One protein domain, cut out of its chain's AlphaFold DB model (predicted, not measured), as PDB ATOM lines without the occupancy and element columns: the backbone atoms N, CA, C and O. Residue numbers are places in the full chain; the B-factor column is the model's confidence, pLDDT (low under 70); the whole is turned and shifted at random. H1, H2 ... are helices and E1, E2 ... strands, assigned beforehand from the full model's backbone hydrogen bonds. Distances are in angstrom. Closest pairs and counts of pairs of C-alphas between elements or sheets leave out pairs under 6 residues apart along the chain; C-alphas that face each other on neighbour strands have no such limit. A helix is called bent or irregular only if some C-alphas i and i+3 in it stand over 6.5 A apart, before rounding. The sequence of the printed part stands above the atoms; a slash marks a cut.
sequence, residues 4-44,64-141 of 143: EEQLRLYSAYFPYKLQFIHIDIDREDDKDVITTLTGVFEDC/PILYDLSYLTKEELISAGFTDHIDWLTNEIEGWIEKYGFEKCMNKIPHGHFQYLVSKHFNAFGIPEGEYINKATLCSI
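This is residues 4 to 44 and 64 to 141 of the 143 residues of an uncharacterized protein of Chryseobacterium indologenes (UniProt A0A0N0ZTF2). A long two-stranded hairpin, E1 and E2, runs beside an open arc of helices, H2, H3, H4 and H5, with a thin join between E2 and H5. H1 makes one end of the longest axis, its residues 4 to 9 sticking out, and the loop of the hairpin makes the other; the long stretch 120 to 134 leads from H5 to H6, which is on the H1 side of the arc. The printed part has 119 residues, with six named helices and two named strands in the order H1, E1, E2, H2, H3, H4, H5, H6; the sheet is E1 - E2, antiparallel, and the class is mixed, helices and strands. The whole is compact by its radius of gyration of the C-alphas, 15.5 A, yet elongated in outline, with spans of 51 by 31 by 28 A.

E1, residues 18 to 23, and E2, residues 33 to 40, form a hairpin, antiparallel at 148 degrees between their directions. N 19 and O 39 are within hydrogen-bond range at 3.2 A, as are N 38 and O 19 at 3.2 A. E2 bends by 52 degrees at residue 36. The closest C-alphas of E2 and H5, residues 111 to 119, are those of Val 33 and His 111, 7.9 A apart. H4, residues 102 to 106, is close to H5 but not clearly touching, the C-alphas of Met 106 and Phe 114 being closest at 7.5 A. H3, residues 86 to 100, touches H4 with residues 93 to 97 alone, closest at the C-alphas of Ile 97 and Cys 105, 6.0 A. With residues 86 to 90 alone H3 touches H2, residues 74 to 79, closest at the C-alphas of Lys 74 and Ile 86, 6.1 A; they run opposite ways at a steep tilt of 47 degrees. H6, residues 135 to 139, is apart from H5, and H1, residues 4 to 11, touches no helix. Residues 65 to 66 pair with residues 133 to 134, parallel. Every O i to N i+4 pair is within hydrogen-bond range in H1, H2, H4 and H5; H3 has 7 of 11, and H6 has 0 of 1 but 2 of 2 O i to N i+3 pairs.

E2 is 19.4 A long and E1 15.9 A. H3 is 18.4 A long and irregular, with C-alphas 91 and 94 at 7.6 A. H5 measures 12.1 A, H1 10.0 A, H2 8.4 A, H6 7.0 A and H4 6.2 A. H1 begins at C-alpha 4, (176.960, 121.199, 181.446); E2 begins at C-alpha 33, (216.062, 127.403, 182.387); H6 ends at C-alpha 139, (185.007, 135.219, 178.572).

The two C-alphas farthest apart are those of Glu 4 and Glu 28, 53.1 A. Residues 45 to 63 are not printed, and C-alphas 44 and 64 are 15.3 A apart across the cut. The link from H5 to H6, 15 residues, is long. Mean pLDDT of the printed part is 71.1; residues 4 to 44 and 138 to 141 are under 70.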
ATOM      1  N   GLU A   4     176.727 121.689 180.077       38.84
ATOM      2  CA  GLU A   4     176.960 121.199 181.446       38.84
ATOM      3  C   GLU A   4     178.092 120.174 181.534       38.84
ATOM      4  O   GLU A   4     178.864 120.211 182.489       38.84
ATOM      5  N   GLU A   5     178.240 119.293 180.543       44.25
ATOM      6  CA  GLU A   5     179.369 118.353 180.479       44.25
ATOM      7  C   GLU A   5     180.694 119.090 180.251       44.25
ATOM      8  O   GLU A   5     181.678 118.782 180.915       44.25
ATOM      9  N   GLN A   6     180.704 120.126 179.402       42.91
ATOM     10  CA  GLN A   6     181.859 121.016 179.225       42.91
ATOM     11  C   GLN A   6     182.212 121.772 180.507       42.91
ATOM     12  O   GLN A   6     183.369 121.775 180.914       42.91
ATOM     13  N   LEU A   7     181.225 122.388 181.166       42.03
ATOM     14  CA  LEU A   7     181.445 123.125 182.412       42.03
ATOM     15  C   LEU A   7     181.892 122.211 183.553       42.03
ATOM     16  O   LEU A   7     182.732 122.620 184.347       42.03
ATOM     17  N   ARG A   8     181.389 120.971 183.621       45.75
ATOM     18  CA  ARG A   8     181.880 119.963 184.570       45.75
ATOM     19  C   ARG A   8     183.319 119.576 184.285       45.75
ATOM     20  O   ARG A   8     184.104 119.558 185.231       45.75
ATOM     21  N   LEU A   9     183.663 119.347 183.013       48.66
ATOM     22  CA  LEU A   9     185.045 119.116 182.611       48.66
ATOM     23  C   LEU A   9     185.896 120.290 183.090       48.66
ATOM     24  O   LEU A   9     186.760 120.066 183.914       48.66
ATOM     25  N   TYR A  10     185.568 121.531 182.722       46.66
ATOM     26  CA  TYR A  10     186.328 122.736 183.083       46.66
ATOM     27  C   TYR A  10     186.342 123.052 184.589       46.66
ATOM     28  O   TYR A  10     187.290 123.657 185.081       46.66
ATOM     29  N   SER A  11     185.328 122.635 185.351       41.78
ATOM     30  CA  SER A  11     185.293 122.819 186.809       41.78
ATOM     31  C   SER A  11     186.297 121.932 187.548       41.78
ATOM     32  O   SER A  11     186.786 122.336 188.600       41.78
ATOM     33  N   ALA A  12     186.697 120.794 186.966       47.00
ATOM     34  CA  ALA A  12     187.813 119.988 187.467       47.00
ATOM     35  C   ALA A  12     189.184 120.688 187.296       47.00
ATOM     36  O   ALA A  12     190.195 120.165 187.762       47.00
ATOM     37  N   TYR A  13     189.213 121.867 186.644       51.03
ATOM     38  CA  TYR A  13     190.408 122.650 186.305       51.03
ATOM     39  C   TYR A  13     190.619 123.880 187.199       51.03
ATOM     40  O   TYR A  13     191.579 124.631 187.028       51.03
ATOM     41  N   PHE A  14     189.757 124.078 188.196       46.66
ATOM     42  CA  PHE A  14     189.975 125.022 189.291       46.66
ATOM     43  C   PHE A  14     190.271 124.196 190.552       46.66
ATOM     44  O   PHE A  14     189.333 123.549 191.014       46.66
ATOM     45  N   PRO A  15     191.490 124.160 191.145       46.12
ATOM     46  CA  PRO A  15     192.585 125.141 191.147       46.12
ATOM     47  C   PRO A  15     193.978 124.488 190.943       46.12
ATOM     48  O   PRO A  15     194.572 123.956 191.881       46.12
ATOM     49  N   TYR A  16     194.549 124.525 189.742       47.16
ATOM     50  CA  TYR A  16     195.832 123.848 189.521       47.16
ATOM     51  C   TYR A  16     197.030 124.560 190.153       47.16
ATOM     52  O   TYR A  16     197.286 125.734 189.889       47.16
ATOM     53  N   LYS A  17     197.833 123.813 190.921       45.47
ATOM     54  CA  LYS A  17     199.256 124.122 191.100       45.47
ATOM     55  C   LYS A  17     200.006 123.426 189.962       45.47
ATOM     56  O   LYS A  17     200.039 122.200 189.899       45.47
ATOM     57  N   LEU A  18     200.544 124.202 189.027       46.41
ATOM     58  CA  LEU A  18     201.378 123.679 187.943       46.41
ATOM     59  C   LEU A  18     202.705 123.168 188.526       46.41
ATOM     60  O   LEU A  18     203.300 123.845 189.368       46.41
ATOM     61  N   GLN A  19     203.155 121.979 188.111       40.88
ATOM     62  CA  GLN A  19     204.444 121.422 188.529       40.88
ATOM     63  C   GLN A  19     205.496 121.659 187.439       40.88
ATOM     64  O   GLN A  19     205.312 121.272 186.284       40.88
ATOM     65  N   PHE A  20     206.610 122.283 187.824       43.00
ATOM     66  CA  PHE A  20     207.745 122.563 186.947       43.00
ATOM     67  C   PHE A  20     208.975 121.804 187.438       43.00
ATOM     68  O   PHE A  20     209.207 121.721 188.647       43.00
ATOM     69  N   ILE A  21     209.790 121.298 186.512       38.47
ATOM     70  CA  ILE A  21     211.164 120.907 186.832       38.47
ATOM     71  C   ILE A  21     212.048 122.146 186.676       38.47
ATOM     72  O   ILE A  21     212.140 122.723 185.593       38.47
ATOM     73  N   HIS A  22     212.698 122.530 187.772       38.78
ATOM     74  CA  HIS A  22     213.803 123.479 187.768       38.78
ATOM     75  C   HIS A  22     215.101 122.687 187.600       38.78
ATOM     76  O   HIS A  22     215.442 121.887 188.474       38.78
ATOM     77  N   ILE A  23     215.802 122.866 186.480       40.75
ATOM     78  CA  ILE A  23     217.158 122.335 186.325       40.75
ATOM     79  C   ILE A  23     218.105 123.509 186.518       40.75
ATOM     80  O   ILE A  23     218.245 124.357 185.644       40.75
ATOM     81  N   ASP A  24     218.724 123.546 187.693       38.44
ATOM     82  CA  ASP A  24     219.761 124.513 188.023       38.44
ATOM     83  C   ASP A  24     221.063 124.044 187.355       38.44
ATOM     84  O   ASP A  24     221.705 123.090 187.809       38.44
ATOM     85  N   ILE A  25     221.383 124.605 186.187       41.19
ATOM     86  CA  ILE A  25     222.617 124.279 185.465       41.19
ATOM     87  C   ILE A  25     223.642 125.343 185.826       41.19
ATOM     88  O   ILE A  25     223.849 126.314 185.104       41.19
ATOM     89  N   ASP A  26     224.295 125.139 186.960       47.22
ATOM     90  CA  ASP A  26     225.364 126.014 187.408       47.22
ATOM     91  C   ASP A  26     226.607 125.818 186.515       47.22
ATOM     92  O   ASP A  26     227.244 124.753 186.545       47.22
ATOM     93  N   ARG A  27     226.912 126.826 185.681       46.59
ATOM     94  CA  ARG A  27     228.270 127.326 185.376       46.59
ATOM     95  C   ARG A  27     228.240 128.504 184.386       46.59
ATOM     96  O   ARG A  27     228.005 128.332 183.196       46.59
ATOM     97  N   GLU A  28     228.611 129.664 184.924       46.72
ATOM     98  CA  GLU A  28     229.113 130.892 184.275       46.72
ATOM     99  C   GLU A  28     228.142 131.858 183.579       46.72
ATOM    100  O   GLU A  28     228.531 133.006 183.399       46.72
ATOM    101  N   ASP A  29     226.887 131.501 183.317       48.22
ATOM    102  CA  ASP A  29     225.864 132.468 182.891       48.22
ATOM    103  C   ASP A  29     224.546 132.167 183.624       48.22
ATOM    104  O   ASP A  29     223.879 131.191 183.287       48.22
ATOM    105  N   ASP A  30     224.178 132.996 184.611       41.38
ATOM    106  CA  ASP A  30     222.913 132.946 185.373       41.38
ATOM    107  C   ASP A  30     221.691 132.966 184.432       41.38
ATOM    108  O   ASP A  30     221.108 134.015 184.128       41.38
ATOM    109  N   LYS A  31     221.294 131.800 183.927       40.22
ATOM    110  CA  LYS A  31     220.053 131.606 183.181       40.22
ATOM    111  C   LYS A  31     219.299 130.444 183.791       40.22
ATOM    112  O   LYS A  31     219.566 129.288 183.478       40.22
ATOM    113  N   ASP A  32     218.311 130.778 184.610       41.84
ATOM    114  CA  ASP A  32     217.301 129.842 185.089       41.84
ATOM    115  C   ASP A  32     216.497 129.303 183.896       41.84
ATOM    116  O   ASP A  32     215.634 129.991 183.337       41.84
ATOM    117  N   VAL A  33     216.779 128.066 183.481       40.03
ATOM    118  CA  VAL A  33     216.062 127.403 182.387       40.03
ATOM    119  C   VAL A  33     214.926 126.551 182.959       40.03
ATOM    120  O   VAL A  33     215.137 125.428 183.423       40.03
ATOM    121  N   ILE A  34     213.688 127.046 182.870       47.56
ATOM    122  CA  ILE A  34     212.491 126.216 183.080       47.56
ATOM    123  C   ILE A  34     212.317 125.344 181.841       47.56
ATOM    124  O   ILE A  34     211.997 125.838 180.763       47.56
ATOM    125  N   THR A  35     212.562 124.045 181.982       46.62
ATOM    126  CA  THR A  35     212.776 123.182 180.813       46.62
ATOM    127  C   THR A  35     211.509 122.461 180.353       46.62
ATOM    128  O   THR A  35     211.388 122.158 179.168       46.62
ATOM    129  N   THR A  36     210.550 122.151 181.239       41.53
ATOM    130  CA  THR A  36     209.343 121.380 180.865       41.53
ATOM    131  C   THR A  36     208.213 121.509 181.901       41.53
ATOM    132  O   THR A  36     208.464 121.447 183.107       41.53
ATOM    133  N   LEU A  37     206.960 121.640 181.440       41.84
ATOM    134  CA  LEU A  37     205.758 121.408 182.255       41.84
ATOM    135  C   LEU A  37     205.578 119.896 182.441       41.84
ATOM    136  O   LEU A  37     205.365 119.186 181.461       41.84
ATOM    137  N   THR A  38     205.657 119.396 183.674       41.03
ATOM    138  CA  THR A  38     205.667 117.941 183.925       41.03
ATOM    139  C   THR A  38     204.361 117.374 184.446       41.03
ATOM    140  O   THR A  38     204.235 116.159 184.558       41.03
ATOM    141  N   GLY A  39     203.391 118.225 184.770       46.72
ATOM    142  CA  GLY A  39     202.083 117.772 185.217       46.72
ATOM    143  C   GLY A  39     201.302 118.825 185.989       46.72
ATOM    144  O   GLY A  39     201.683 119.995 186.099       46.72
ATOM    145  N   VAL A  40     200.186 118.364 186.534       48.12
ATOM    146  CA  VAL A  40     199.225 119.122 187.326       48.12
ATOM    147  C   VAL A  40     199.176 118.490 188.719       48.12
ATOM    148  O   VAL A  40     199.100 117.269 188.812       48.12
ATOM    149  N   PHE A  41     199.220 119.278 189.805       44.16
ATOM    150  CA  PHE A  41     199.035 118.739 191.164       44.16
ATOM    151  C   PHE A  41     197.675 118.026 191.289       44.16
ATOM    152  O   PHE A  41     196.624 118.669 191.220       44.16
ATOM    153  N   GLU A  42     197.707 116.715 191.529       45.88
ATOM    154  CA  GLU A  42     196.523 115.854 191.686       45.88
ATOM    155  C   GLU A  42     195.781 116.048 193.023       45.88
ATOM    156  O   GLU A  42     194.642 115.604 193.160       45.88
ATOM    157  N   ASP A  43     196.364 116.772 193.991       41.34
ATOM    158  CA  ASP A  43     195.843 116.929 195.366       41.34
ATOM    159  C   ASP A  43     194.444 117.591 195.476       41.34
ATOM    160  O   ASP A  43     193.912 117.754 196.575       41.34
ATOM    161  N   CYS A  44     193.820 117.979 194.358       34.56
ATOM    162  CA  CYS A  44     192.517 118.649 194.323       34.56
ATOM    163  C   CYS A  44     191.334 117.725 193.978       34.56
ATOM    164  O   CYS A  44     190.190 118.123 194.198       34.56
ATOM    165  N   PRO A  64     194.657 121.846 179.083       74.69
ATOM    166  CA  PRO A  64     194.851 123.048 179.889       74.69
ATOM    167  C   PRO A  64     194.038 124.235 179.354       74.69
ATOM    168  O   PRO A  64     193.790 124.350 178.155       74.69
ATOM    169  N   ILE A  65     193.649 125.147 180.246       81.06
ATOM    170  CA  ILE A  65     192.979 126.403 179.888       81.06
ATOM    171  C   ILE A  65     194.020 127.521 179.927       81.06
ATOM    172  O   ILE A  65     194.519 127.858 181.002       81.06
ATOM    173  N   LEU A  66     194.333 128.104 178.770       84.38
ATOM    174  CA  LEU A  66     195.403 129.093 178.616       84.38
ATOM    175  C   LEU A  66     194.935 130.285 177.779       84.38
ATOM    176  O   LEU A  66     194.106 130.131 176.887       84.38
ATOM    177  N   TYR A  67     195.470 131.472 178.043       88.75
ATOM    178  CA  TYR A  67     195.405 132.593 177.113       88.75
ATOM    179  C   TYR A  67     196.430 132.396 176.001       88.75
ATOM    180  O   TYR A  67     197.582 132.043 176.257       88.75
ATOM    181  N   ASP A  68     196.018 132.661 174.764       89.25
ATOM    182  CA  ASP A  68     196.983 132.846 173.689       89.25
ATOM    183  C   ASP A  68     197.855 134.089 173.960       89.25
ATOM    184  O   ASP A  68     197.395 135.049 174.588       89.25
ATOM    185  N   LEU A  69     199.112 134.075 173.511       89.38
ATOM    186  CA  LEU A  69     200.038 135.191 173.740       89.38
ATOM    187  C   LEU A  69     199.574 136.493 173.074       89.38
ATOM    188  O   LEU A  69     199.903 137.562 173.581       89.38
ATOM    189  N   SER A  70     198.748 136.429 172.026       89.31
ATOM    190  CA  SER A  70     198.140 137.615 171.398       89.31
ATOM    191  C   SER A  70     197.248 138.436 172.339       89.31
ATOM    192  O   SER A  70     196.984 139.606 172.067       89.31
ATOM    193  N   TYR A  71     196.797 137.864 173.462       90.88
ATOM    194  CA  TYR A  71     196.026 138.590 174.477       90.88
ATOM    195  C   TYR A  71     196.899 139.364 175.470       90.88
ATOM    196  O   TYR A  71     196.361 140.118 176.283       90.88
ATOM    197  N   LEU A  72     198.223 139.192 175.437       92.50
ATOM    198  CA  LEU A  72     199.134 139.909 176.319       92.50
ATOM    199  C   LEU A  72     199.237 141.377 175.890       92.50
ATOM    200  O   LEU A  72     199.645 141.691 174.773       92.50
ATOM    201  N   THR A  73     198.908 142.289 176.803       93.31
ATOM    202  CA  THR A  73     198.939 143.734 176.535       93.31
ATOM    203  C   THR A  73     200.135 144.416 177.191       93.31
ATOM    204  O   THR A  73     200.672 143.955 178.202       93.31
ATOM    205  N   LYS A  74     200.543 145.564 176.636       94.25
ATOM    206  CA  LYS A  74     201.620 146.376 177.222       94.25
ATOM    207  C   LYS A  74     201.221 146.899 178.591       94.25
ATOM    208  O   LYS A  74     202.029 146.901 179.513       94.25
ATOM    209  N   GLU A  75     199.972 147.329 178.718       94.00
ATOM    210  CA  GLU A  75     199.399 147.880 179.938       94.00
ATOM    211  C   GLU A  75     199.450 146.861 181.079       94.00
ATOM    212  O   GLU A  75     199.777 147.224 182.209       94.00
ATOM    213  N   GLU A  76     199.183 145.587 180.784       92.44
ATOM    214  CA  GLU A  76     199.279 144.493 181.749       92.44
ATOM    215  C   GLU A  76     200.721 144.270 182.233       92.44
ATOM    216  O   GLU A  76     200.952 144.190 183.443       92.44
ATOM    217  N   LEU A  77     201.700 144.263 181.322       93.38
ATOM    218  CA  LEU A  77     203.121 144.126 181.673       93.38
ATOM    219  C   LEU A  77     203.645 145.326 182.476       93.38
ATOM    220  O   LEU A  77     204.330 145.149 183.484       93.38
ATOM    221  N   ILE A  78     203.283 146.548 182.077       93.81
ATOM    222  CA  ILE A  78     203.655 147.777 182.795       93.81
ATOM    223  C   ILE A  78     203.033 147.777 184.195       93.81
ATOM    224  O   ILE A  78     203.708 148.094 185.175       93.81
ATOM    225  N   SER A  79     201.765 147.373 184.313       93.56
ATOM    226  CA  SER A  79     201.071 147.275 185.606       93.56
ATOM    227  C   SER A  79     201.673 146.199 186.513       93.56
ATOM    228  O   SER A  79     201.598 146.314 187.736       93.56
ATOM    229  N   ALA A  80     202.294 145.172 185.930       91.00
ATOM    230  CA  ALA A  80     203.062 144.159 186.648       91.00
ATOM    231  C   ALA A  80     204.471 144.629 187.062       91.00
ATOM    232  O   ALA A  80     205.161 143.904 187.776       91.00
ATOM    233  N   GLY A  81     204.886 145.837 186.664       93.81
ATOM    234  CA  GLY A  81     206.168 146.437 187.033       93.81
ATOM    235  C   GLY A  81     207.316 146.146 186.064       93.81
ATOM    236  O   GLY A  81     208.456 146.504 186.363       93.81
ATOM    237  N   PHE A  82     207.049 145.531 184.908       94.00
ATOM    238  CA  PHE A  82     208.072 145.348 183.879       94.00
ATOM    239  C   PHE A  82     208.397 146.680 183.198       94.00
ATOM    240  O   PHE A  82     207.518 147.510 182.969       94.00
ATOM    241  N   THR A  83     209.675 146.886 182.876       92.81
ATOM    242  CA  THR A  83     210.168 148.114 182.211       92.81
ATOM    243  C   THR A  83     210.973 147.825 180.947       92.81
ATOM    244  O   THR A  83     211.332 148.733 180.202       92.81
ATOM    245  N   ASP A  84     211.222 146.551 180.681       91.75
ATOM    246  CA  ASP A  84     212.036 146.011 179.611       91.75
ATOM    247  C   ASP A  84     211.268 144.892 178.893       91.75
ATOM    248  O   ASP A  84     210.312 144.329 179.428       91.75
ATOM    249  N   HIS A  85     211.673 144.580 177.658       90.81
ATOM    250  CA  HIS A  85     211.106 143.496 176.842       90.81
ATOM    251  C   HIS A  85     209.587 143.577 176.562       90.81
ATOM    252  O   HIS A  85     209.040 142.670 175.945       90.81
ATOM    253  N   ILE A  86     208.911 144.673 176.933       92.62
ATOM    254  CA  ILE A  86     207.467 144.878 176.726       92.62
ATOM    255  C   ILE A  86     207.113 144.806 175.238       92.62
ATOM    256  O   ILE A  86     206.315 143.967 174.838       92.62
ATOM    257  N   ASP A  87     207.740 145.650 174.412       91.94
ATOM    258  CA  ASP A  87     207.468 145.684 172.969       91.94
ATOM    259  C   ASP A  87     207.767 144.340 172.309       91.94
ATOM    260  O   ASP A  87     207.029 143.890 171.432       91.94
ATOM    261  N   TRP A  88     208.818 143.675 172.788       91.62
ATOM    262  CA  TRP A  88     209.215 142.373 172.290       91.62
ATOM    263  C   TRP A  88     208.175 141.292 172.593       91.62
ATOM    264  O   TRP A  88     207.855 140.507 171.705       91.62
ATOM    265  N   LEU A  89     207.618 141.273 173.808       90.62
ATOM    266  CA  LEU A  89     206.615 140.294 174.239       90.62
ATOM    267  C   LEU A  89     205.217 140.550 173.677       90.62
ATOM    268  O   LEU A  89     204.431 139.611 173.615       90.62
ATOM    269  N   THR A  90     204.900 141.785 173.287       91.56
ATOM    270  CA  THR A  90     203.561 142.125 172.784       91.56
ATOM    271  C   THR A  90     203.547 142.306 171.273       91.56
ATOM    272  O   THR A  90     202.860 141.589 170.559       91.56
ATOM    273  N   ASN A  91     204.308 143.269 170.759       91.56
ATOM    274  CA  ASN A  91     204.159 143.738 169.384       91.56
ATOM    275  C   ASN A  91     205.012 142.944 168.403       91.56
ATOM    276  O   ASN A  91     204.669 142.847 167.229       91.56
ATOM    277  N   GLU A  92     206.158 142.449 168.859       91.81
ATOM    278  CA  GLU A  92     207.133 141.825 167.970       91.81
ATOM    279  C   GLU A  92     207.126 140.296 168.063       91.81
ATOM    280  O   GLU A  92     207.667 139.635 167.175       91.81
ATOM    281  N   ILE A  93     206.531 139.729 169.118       89.94
ATOM    282  CA  ILE A  93     206.682 138.318 169.494       89.94
ATOM    283  C   ILE A  93     206.356 137.361 168.345       89.94
ATOM    284  O   ILE A  93     207.126 136.437 168.094       89.94
ATOM    285  N   GLU A  94     205.289 137.624 167.591       89.50
ATOM    286  CA  GLU A  94     204.877 136.812 166.442       89.50
ATOM    287  C   GLU A  94     205.953 136.786 165.351       89.50
ATOM    288  O   GLU A  94     206.362 135.714 164.905       89.50
ATOM    289  N   GLY A  95     206.493 137.952 164.982       90.12
ATOM    290  CA  GLY A  95     207.551 138.054 163.974       90.12
ATOM    291  C   GLY A  95     208.863 137.412 164.431       90.12
ATOM    292  O   GLY A  95     209.594 136.821 163.629       90.12
ATOM    293  N   TRP A  96     209.170 137.471 165.729       88.75
ATOM    294  CA  TRP A  96     210.312 136.747 166.286       88.75
ATOM    295  C   TRP A  96     210.080 135.232 166.261       88.75
ATOM    296  O   TRP A  96     210.985 134.496 165.859       88.75
ATOM    297  N   ILE A  97     208.891 134.756 166.642       90.38
ATOM    298  CA  ILE A  97     208.529 133.331 166.596       90.38
ATOM    299  C   ILE A  97     208.618 132.809 165.160       90.38
ATOM    300  O   ILE A  97     209.231 131.764 164.945       90.38
ATOM    301  N   GLU A  98     208.094 133.544 164.179       91.75
ATOM    302  CA  GLU A  98     208.180 133.177 162.761       91.75
ATOM    303  C   GLU A  98     209.640 133.056 162.299       91.75
ATOM    304  O   GLU A  98     210.020 132.102 161.618       91.75
ATOM    305  N   LYS A  99     210.491 134.001 162.709       92.25
ATOM    306  CA  LYS A  99     211.879 134.073 162.244       92.25
ATOM    307  C   LYS A  99     212.821 133.079 162.924       92.25
ATOM    308  O   LYS A  99     213.769 132.611 162.290       92.25
ATOM    309  N   TYR A 100     212.629 132.799 164.213       88.38
ATOM    310  CA  TYR A 100     213.593 132.035 165.017       88.38
ATOM    311  C   TYR A 100     213.023 130.750 165.625       88.38
ATOM    312  O   TYR A 100     213.805 129.912 166.081       88.38
ATOM    313  N   GLY A 101     211.704 130.568 165.593       88.62
ATOM    314  CA  GLY A 101     210.995 129.478 166.254       88.62
ATOM    315  C   GLY A 101     210.640 129.801 167.706       88.62
ATOM    316  O   GLY A 101     211.375 130.499 168.408       88.62
ATOM    317  N   PHE A 102     209.513 129.246 168.162       87.75
ATOM    318  CA  PHE A 102     208.933 129.510 169.481       87.75
ATOM    319  C   PHE A 102     209.917 129.269 170.634       87.75
ATOM    320  O   PHE A 102     210.157 130.161 171.443       87.75
ATOM    321  N   GLU A 103     210.551 128.096 170.661       83.00
ATOM    322  CA  GLU A 103     211.484 127.695 171.720       83.00
ATOM    323  C   GLU A 103     212.652 128.684 171.869       83.00
ATOM    324  O   GLU A 103     212.987 129.116 172.972       83.00
ATOM    325  N   LYS A 104     213.245 129.122 170.750       82.44
ATOM    326  CA  LYS A 104     214.347 130.097 170.774       82.44
ATOM    327  C   LYS A 104     213.896 131.477 171.226       82.44
ATOM    328  O   LYS A 104     214.706 132.195 171.810       82.44
ATOM    329  N   CYS A 105     212.656 131.864 170.933       85.88
ATOM    330  CA  CYS A 105     212.094 133.105 171.449       85.88
ATOM    331  C   CYS A 105     211.916 133.017 172.960       85.88
ATOM    332  O   CYS A 105     212.432 133.880 173.663       85.88
ATOM    333  N   MET A 106     211.280 131.956 173.462       82.88
ATOM    334  CA  MET A 106     211.008 131.828 174.895       82.88
ATOM    335  C   MET A 106     212.287 131.727 175.728       82.88
ATOM    336  O   MET A 106     212.398 132.394 176.750       82.88
ATOM    337  N   ASN A 107     213.306 131.014 175.240       79.38
ATOM    338  CA  ASN A 107     214.607 130.898 175.916       79.38
ATOM    339  C   ASN A 107     215.407 132.213 175.988       79.38
ATOM    340  O   ASN A 107     216.446 132.274 176.647       79.38
ATOM    341  N   LYS A 108     214.979 133.260 175.275       81.81
ATOM    342  CA  LYS A 108     215.585 134.595 175.347       81.81
ATOM    343  C   LYS A 108     214.830 135.542 176.277       81.81
ATOM    344  O   LYS A 108     215.313 136.648 176.505       81.81
ATOM    345  N   ILE A 109     213.666 135.133 176.777       84.12
ATOM    346  CA  ILE A 109     212.865 135.934 177.695       84.12
ATOM    347  C   ILE A 109     213.512 135.900 179.079       84.12
ATOM    348  O   ILE A 109     213.888 134.819 179.534       84.12
ATOM    349  N   PRO A 110     213.657 137.053 179.765       85.00
ATOM    350  CA  PRO A 110     214.117 137.043 181.143       85.00
ATOM    351  C   PRO A 110     213.197 136.192 182.022       85.00
ATOM    352  O   PRO A 110     211.974 136.192 181.861       85.00
ATOM    353  N   HIS A 111     213.785 135.492 182.988       79.75
ATOM    354  CA  HIS A 111     213.071 134.523 183.815       79.75
ATOM    355  C   HIS A 111     211.809 135.102 184.479       79.75
ATOM    356  O   HIS A 111     210.755 134.471 184.463       79.75
ATOM    357  N   GLY A 112     211.882 136.338 184.989       79.25
ATOM    358  CA  GLY A 112     210.746 137.014 185.624       79.25
ATOM    359  C   GLY A 112     209.551 137.224 184.687       79.25
ATOM    360  O   GLY A 112     208.407 137.012 185.092       79.25
ATOM    361  N   HIS A 113     209.790 137.572 183.419       87.44
ATOM    362  CA  HIS A 113     208.723 137.693 182.424       87.44
ATOM    363  C   HIS A 113     208.133 136.323 182.088       87.44
ATOM    364  O   HIS A 113     206.914 136.183 182.055       87.44
ATOM    365  N   PHE A 114     208.963 135.291 181.909       81.81
ATOM    366  CA  PHE A 114     208.473 133.934 181.644       81.81
ATOM    367  C   PHE A 114     207.613 133.399 182.804       81.81
ATOM    368  O   PHE A 114     206.497 132.923 182.584       81.81
ATOM    369  N   GLN A 115     208.078 133.551 184.050       77.50
ATOM    370  CA  GLN A 115     207.305 133.208 185.249       77.50
ATOM    371  C   GLN A 115     205.967 133.950 185.296       77.50
ATOM    372  O   GLN A 115     204.940 133.359 185.637       77.50
ATOM    373  N   TYR A 116     205.961 135.235 184.933       86.31
ATOM    374  CA  TYR A 116     204.736 136.019 184.879       86.31
ATOM    375  C   TYR A 116     203.734 135.440 183.880       86.31
ATOM    376  O   TYR A 116     202.595 135.175 184.273       86.31
ATOM    377  N   LEU A 117     204.161 135.176 182.639       86.38
ATOM    378  CA  LEU A 117     203.308 134.594 181.598       86.38
ATOM    379  C   LEU A 117     202.660 133.293 182.078       86.38
ATOM    380  O   LEU A 117     201.442 133.129 181.997       86.38
ATOM    381  N   VAL A 118     203.460 132.406 182.670       81.75
ATOM    382  CA  VAL A 118     202.986 131.139 183.230       81.75
ATOM    383  C   VAL A 118     202.000 131.364 184.384       81.75
ATOM    384  O   VAL A 118     200.927 130.762 184.397       81.75
ATOM    385  N   SER A 119     202.297 132.274 185.319       79.25
ATOM    386  CA  SER A 119     201.416 132.582 186.462       79.25
ATOM    387  C   SER A 119     200.055 133.155 186.044       79.25
ATOM    388  O   SER A 119     199.046 132.981 186.734       79.25
ATOM    389  N   LYS A 120     200.015 133.835 184.893       84.25
ATOM    390  CA  LYS A 120     198.803 134.394 184.287       84.25
ATOM    391  C   LYS A 120     198.112 133.435 183.322       84.25
ATOM    392  O   LYS A 120     197.044 133.769 182.815       84.25
ATOM    393  N   HIS A 121     198.625 132.212 183.186       86.25
ATOM    394  CA  HIS A 121     198.107 131.172 182.301       86.25
ATOM    395  C   HIS A 121     198.202 131.540 180.815       86.25
ATOM    396  O   HIS A 121     197.339 131.145 180.042       86.25
ATOM    397  N   PHE A 122     199.220 132.291 180.394       89.38
ATOM    398  CA  PHE A 122     199.526 132.439 178.972       89.38
ATOM    399  C   PHE A 122     200.209 131.180 178.428       89.38
ATOM    400  O   PHE A 122     200.918 130.478 179.155       89.38
ATOM    401  N   ASN A 123     200.031 130.911 177.135       89.25
ATOM    402  CA  ASN A 123     200.645 129.793 176.420       89.25
ATOM    403  C   ASN A 123     202.157 129.998 176.171       89.25
ATOM    404  O   ASN A 123     202.638 129.975 175.040       89.25
ATOM    405  N   ALA A 124     202.929 130.182 177.243       85.94
ATOM    406  CA  ALA A 124     204.380 130.381 177.202       85.94
ATOM    407  C   ALA A 124     205.166 129.117 176.794       85.94
ATOM    408  O   ALA A 124     206.373 129.183 176.589       85.94
ATOM    409  N   PHE A 125     204.489 127.974 176.656       82.56
ATOM    410  CA  PHE A 125     205.074 126.704 176.211       82.56
ATOM    411  C   PHE A 125     204.826 126.408 174.727       82.56
ATOM    412  O   PHE A 125     205.379 125.442 174.209       82.56
ATOM    413  N   GLY A 126     204.024 127.226 174.036       82.94
ATOM    414  CA  GLY A 126     203.775 127.054 172.602       82.94
ATOM    415  C   GLY A 126     202.953 125.805 172.307       82.94
ATOM    416  O   GLY A 126     203.160 125.145 171.290       82.94
ATOM    417  N   ILE A 127     202.039 125.464 173.218       84.38
ATOM    418  CA  ILE A 127     201.111 124.347 173.061       84.38
ATOM    419  C   ILE A 127     200.253 124.616 171.814       84.38
ATOM    420  O   ILE A 127     199.708 125.717 171.697       84.38
ATOM    421  N   PRO A 128     200.118 123.662 170.877       84.56
ATOM    422  CA  PRO A 128     199.276 123.843 169.698       84.56
ATOM    423  C   PRO A 128     197.828 124.174 170.078       84.56
ATOM    424  O   PRO A 128     197.311 123.628 171.047       84.56
ATOM    425  N   GLU A 129     197.140 125.001 169.286       82.00
ATOM    426  CA  GLU A 129     195.755 125.442 169.556       82.00
ATOM    427  C   GLU A 129     194.770 124.280 169.783       82.00
ATOM    428  O   GLU A 129     193.833 124.387 170.568       82.00
ATOM    429  N   GLY A 130     195.016 123.126 169.156       80.69
ATOM    430  CA  GLY A 130     194.219 121.916 169.355       80.69
ATOM    431  C   GLY A 130     194.403 121.240 170.718       80.69
ATOM    432  O   GLY A 130     193.562 120.425 171.085       80.69
ATOM    433  N   GLU A 131     195.447 121.569 171.471       78.44
ATOM    434  CA  GLU A 131     195.849 120.896 172.714       78.44
ATOM    435  C   GLU A 131     195.540 121.724 173.972       78.44
ATOM    436  O   GLU A 131     195.732 121.244 175.084       78.44
ATOM    437  N   TYR A 132     195.007 122.943 173.832       80.88
ATOM    438  CA  TYR A 132     194.531 123.755 174.956       80.88
ATOM    439  C   TYR A 132     193.170 124.391 174.661       80.88
ATOM    440  O   TYR A 132     192.706 124.453 173.526       80.88
ATOM    441  N   ILE A 133     192.495 124.856 175.706       82.38
ATOM    442  CA  ILE A 133     191.264 125.638 175.601       82.38
ATOM    443  C   ILE A 133     191.642 127.107 175.750       82.38
ATOM    444  O   ILE A 133     192.139 127.520 176.800       82.38
ATOM    445  N   ASN A 134     191.392 127.907 174.712       84.38
ATOM    446  CA  ASN A 134     191.684 129.334 174.754       84.38
ATOM    447  C   ASN A 134     190.760 130.046 175.754       84.38
ATOM    448  O   ASN A 134     189.568 130.242 175.501       84.38
ATOM    449  N   LYS A 135     191.324 130.475 176.883       81.50
ATOM    450  CA  LYS A 135     190.615 131.106 177.999       81.50
ATOM    451  C   LYS A 135     189.848 132.361 177.590       81.50
ATOM    452  O   LYS A 135     188.779 132.617 178.139       81.50
ATOM    453  N   ALA A 136     190.336 133.113 176.605       78.88
ATOM    454  CA  ALA A 136     189.646 134.305 176.124       78.88
ATOM    455  C   ALA A 136     188.277 133.980 175.503       78.88
ATOM    456  O   ALA A 136     187.320 134.729 175.698       78.88
ATOM    457  N   THR A 137     188.156 132.829 174.834       76.00
ATOM    458  CA  THR A 137     186.893 132.389 174.212       76.00
ATOM    459  C   THR A 137     185.812 132.039 175.240       76.00
ATOM    460  O   THR A 137     184.623 132.098 174.931       76.00
ATOM    461  N   LEU A 138     186.203 131.739 176.484       65.88
ATOM    462  CA  LEU A 138     185.274 131.502 177.592       65.88
ATOM    463  C   LEU A 138     184.675 132.814 178.116       65.88
ATOM    464  O   LEU A 138     183.505 132.849 178.487       65.88
ATOM    465  N   CYS A 139     185.454 133.900 178.121       60.41
ATOM    466  CA  CYS A 139     185.007 135.219 178.572       60.41
ATOM    467  C   CYS A 139     184.075 135.914 177.564       60.41
ATOM    468  O   CYS A 139     183.272 136.754 177.959       60.41
ATOM    469  N   SER A 140     184.152 135.564 176.276       55.62
ATOM    470  CA  SER A 140     183.284 136.120 175.226       55.62
ATOM    471  C   SER A 140     181.874 135.522 175.183       55.62
ATOM    472  O   SER A 140     181.037 136.003 174.423       55.62
ATOM    473  N   ILE A 141     181.581 134.494 175.985       54.00
ATOM    474  CA  ILE A 141     180.226 133.945 176.119       54.00
ATOM    475  C   ILE A 141     179.478 134.800 177.151       54.00
ATOM    476  O   ILE A 141     179.366 134.434 178.316       54.00
TER     477      ILE A 141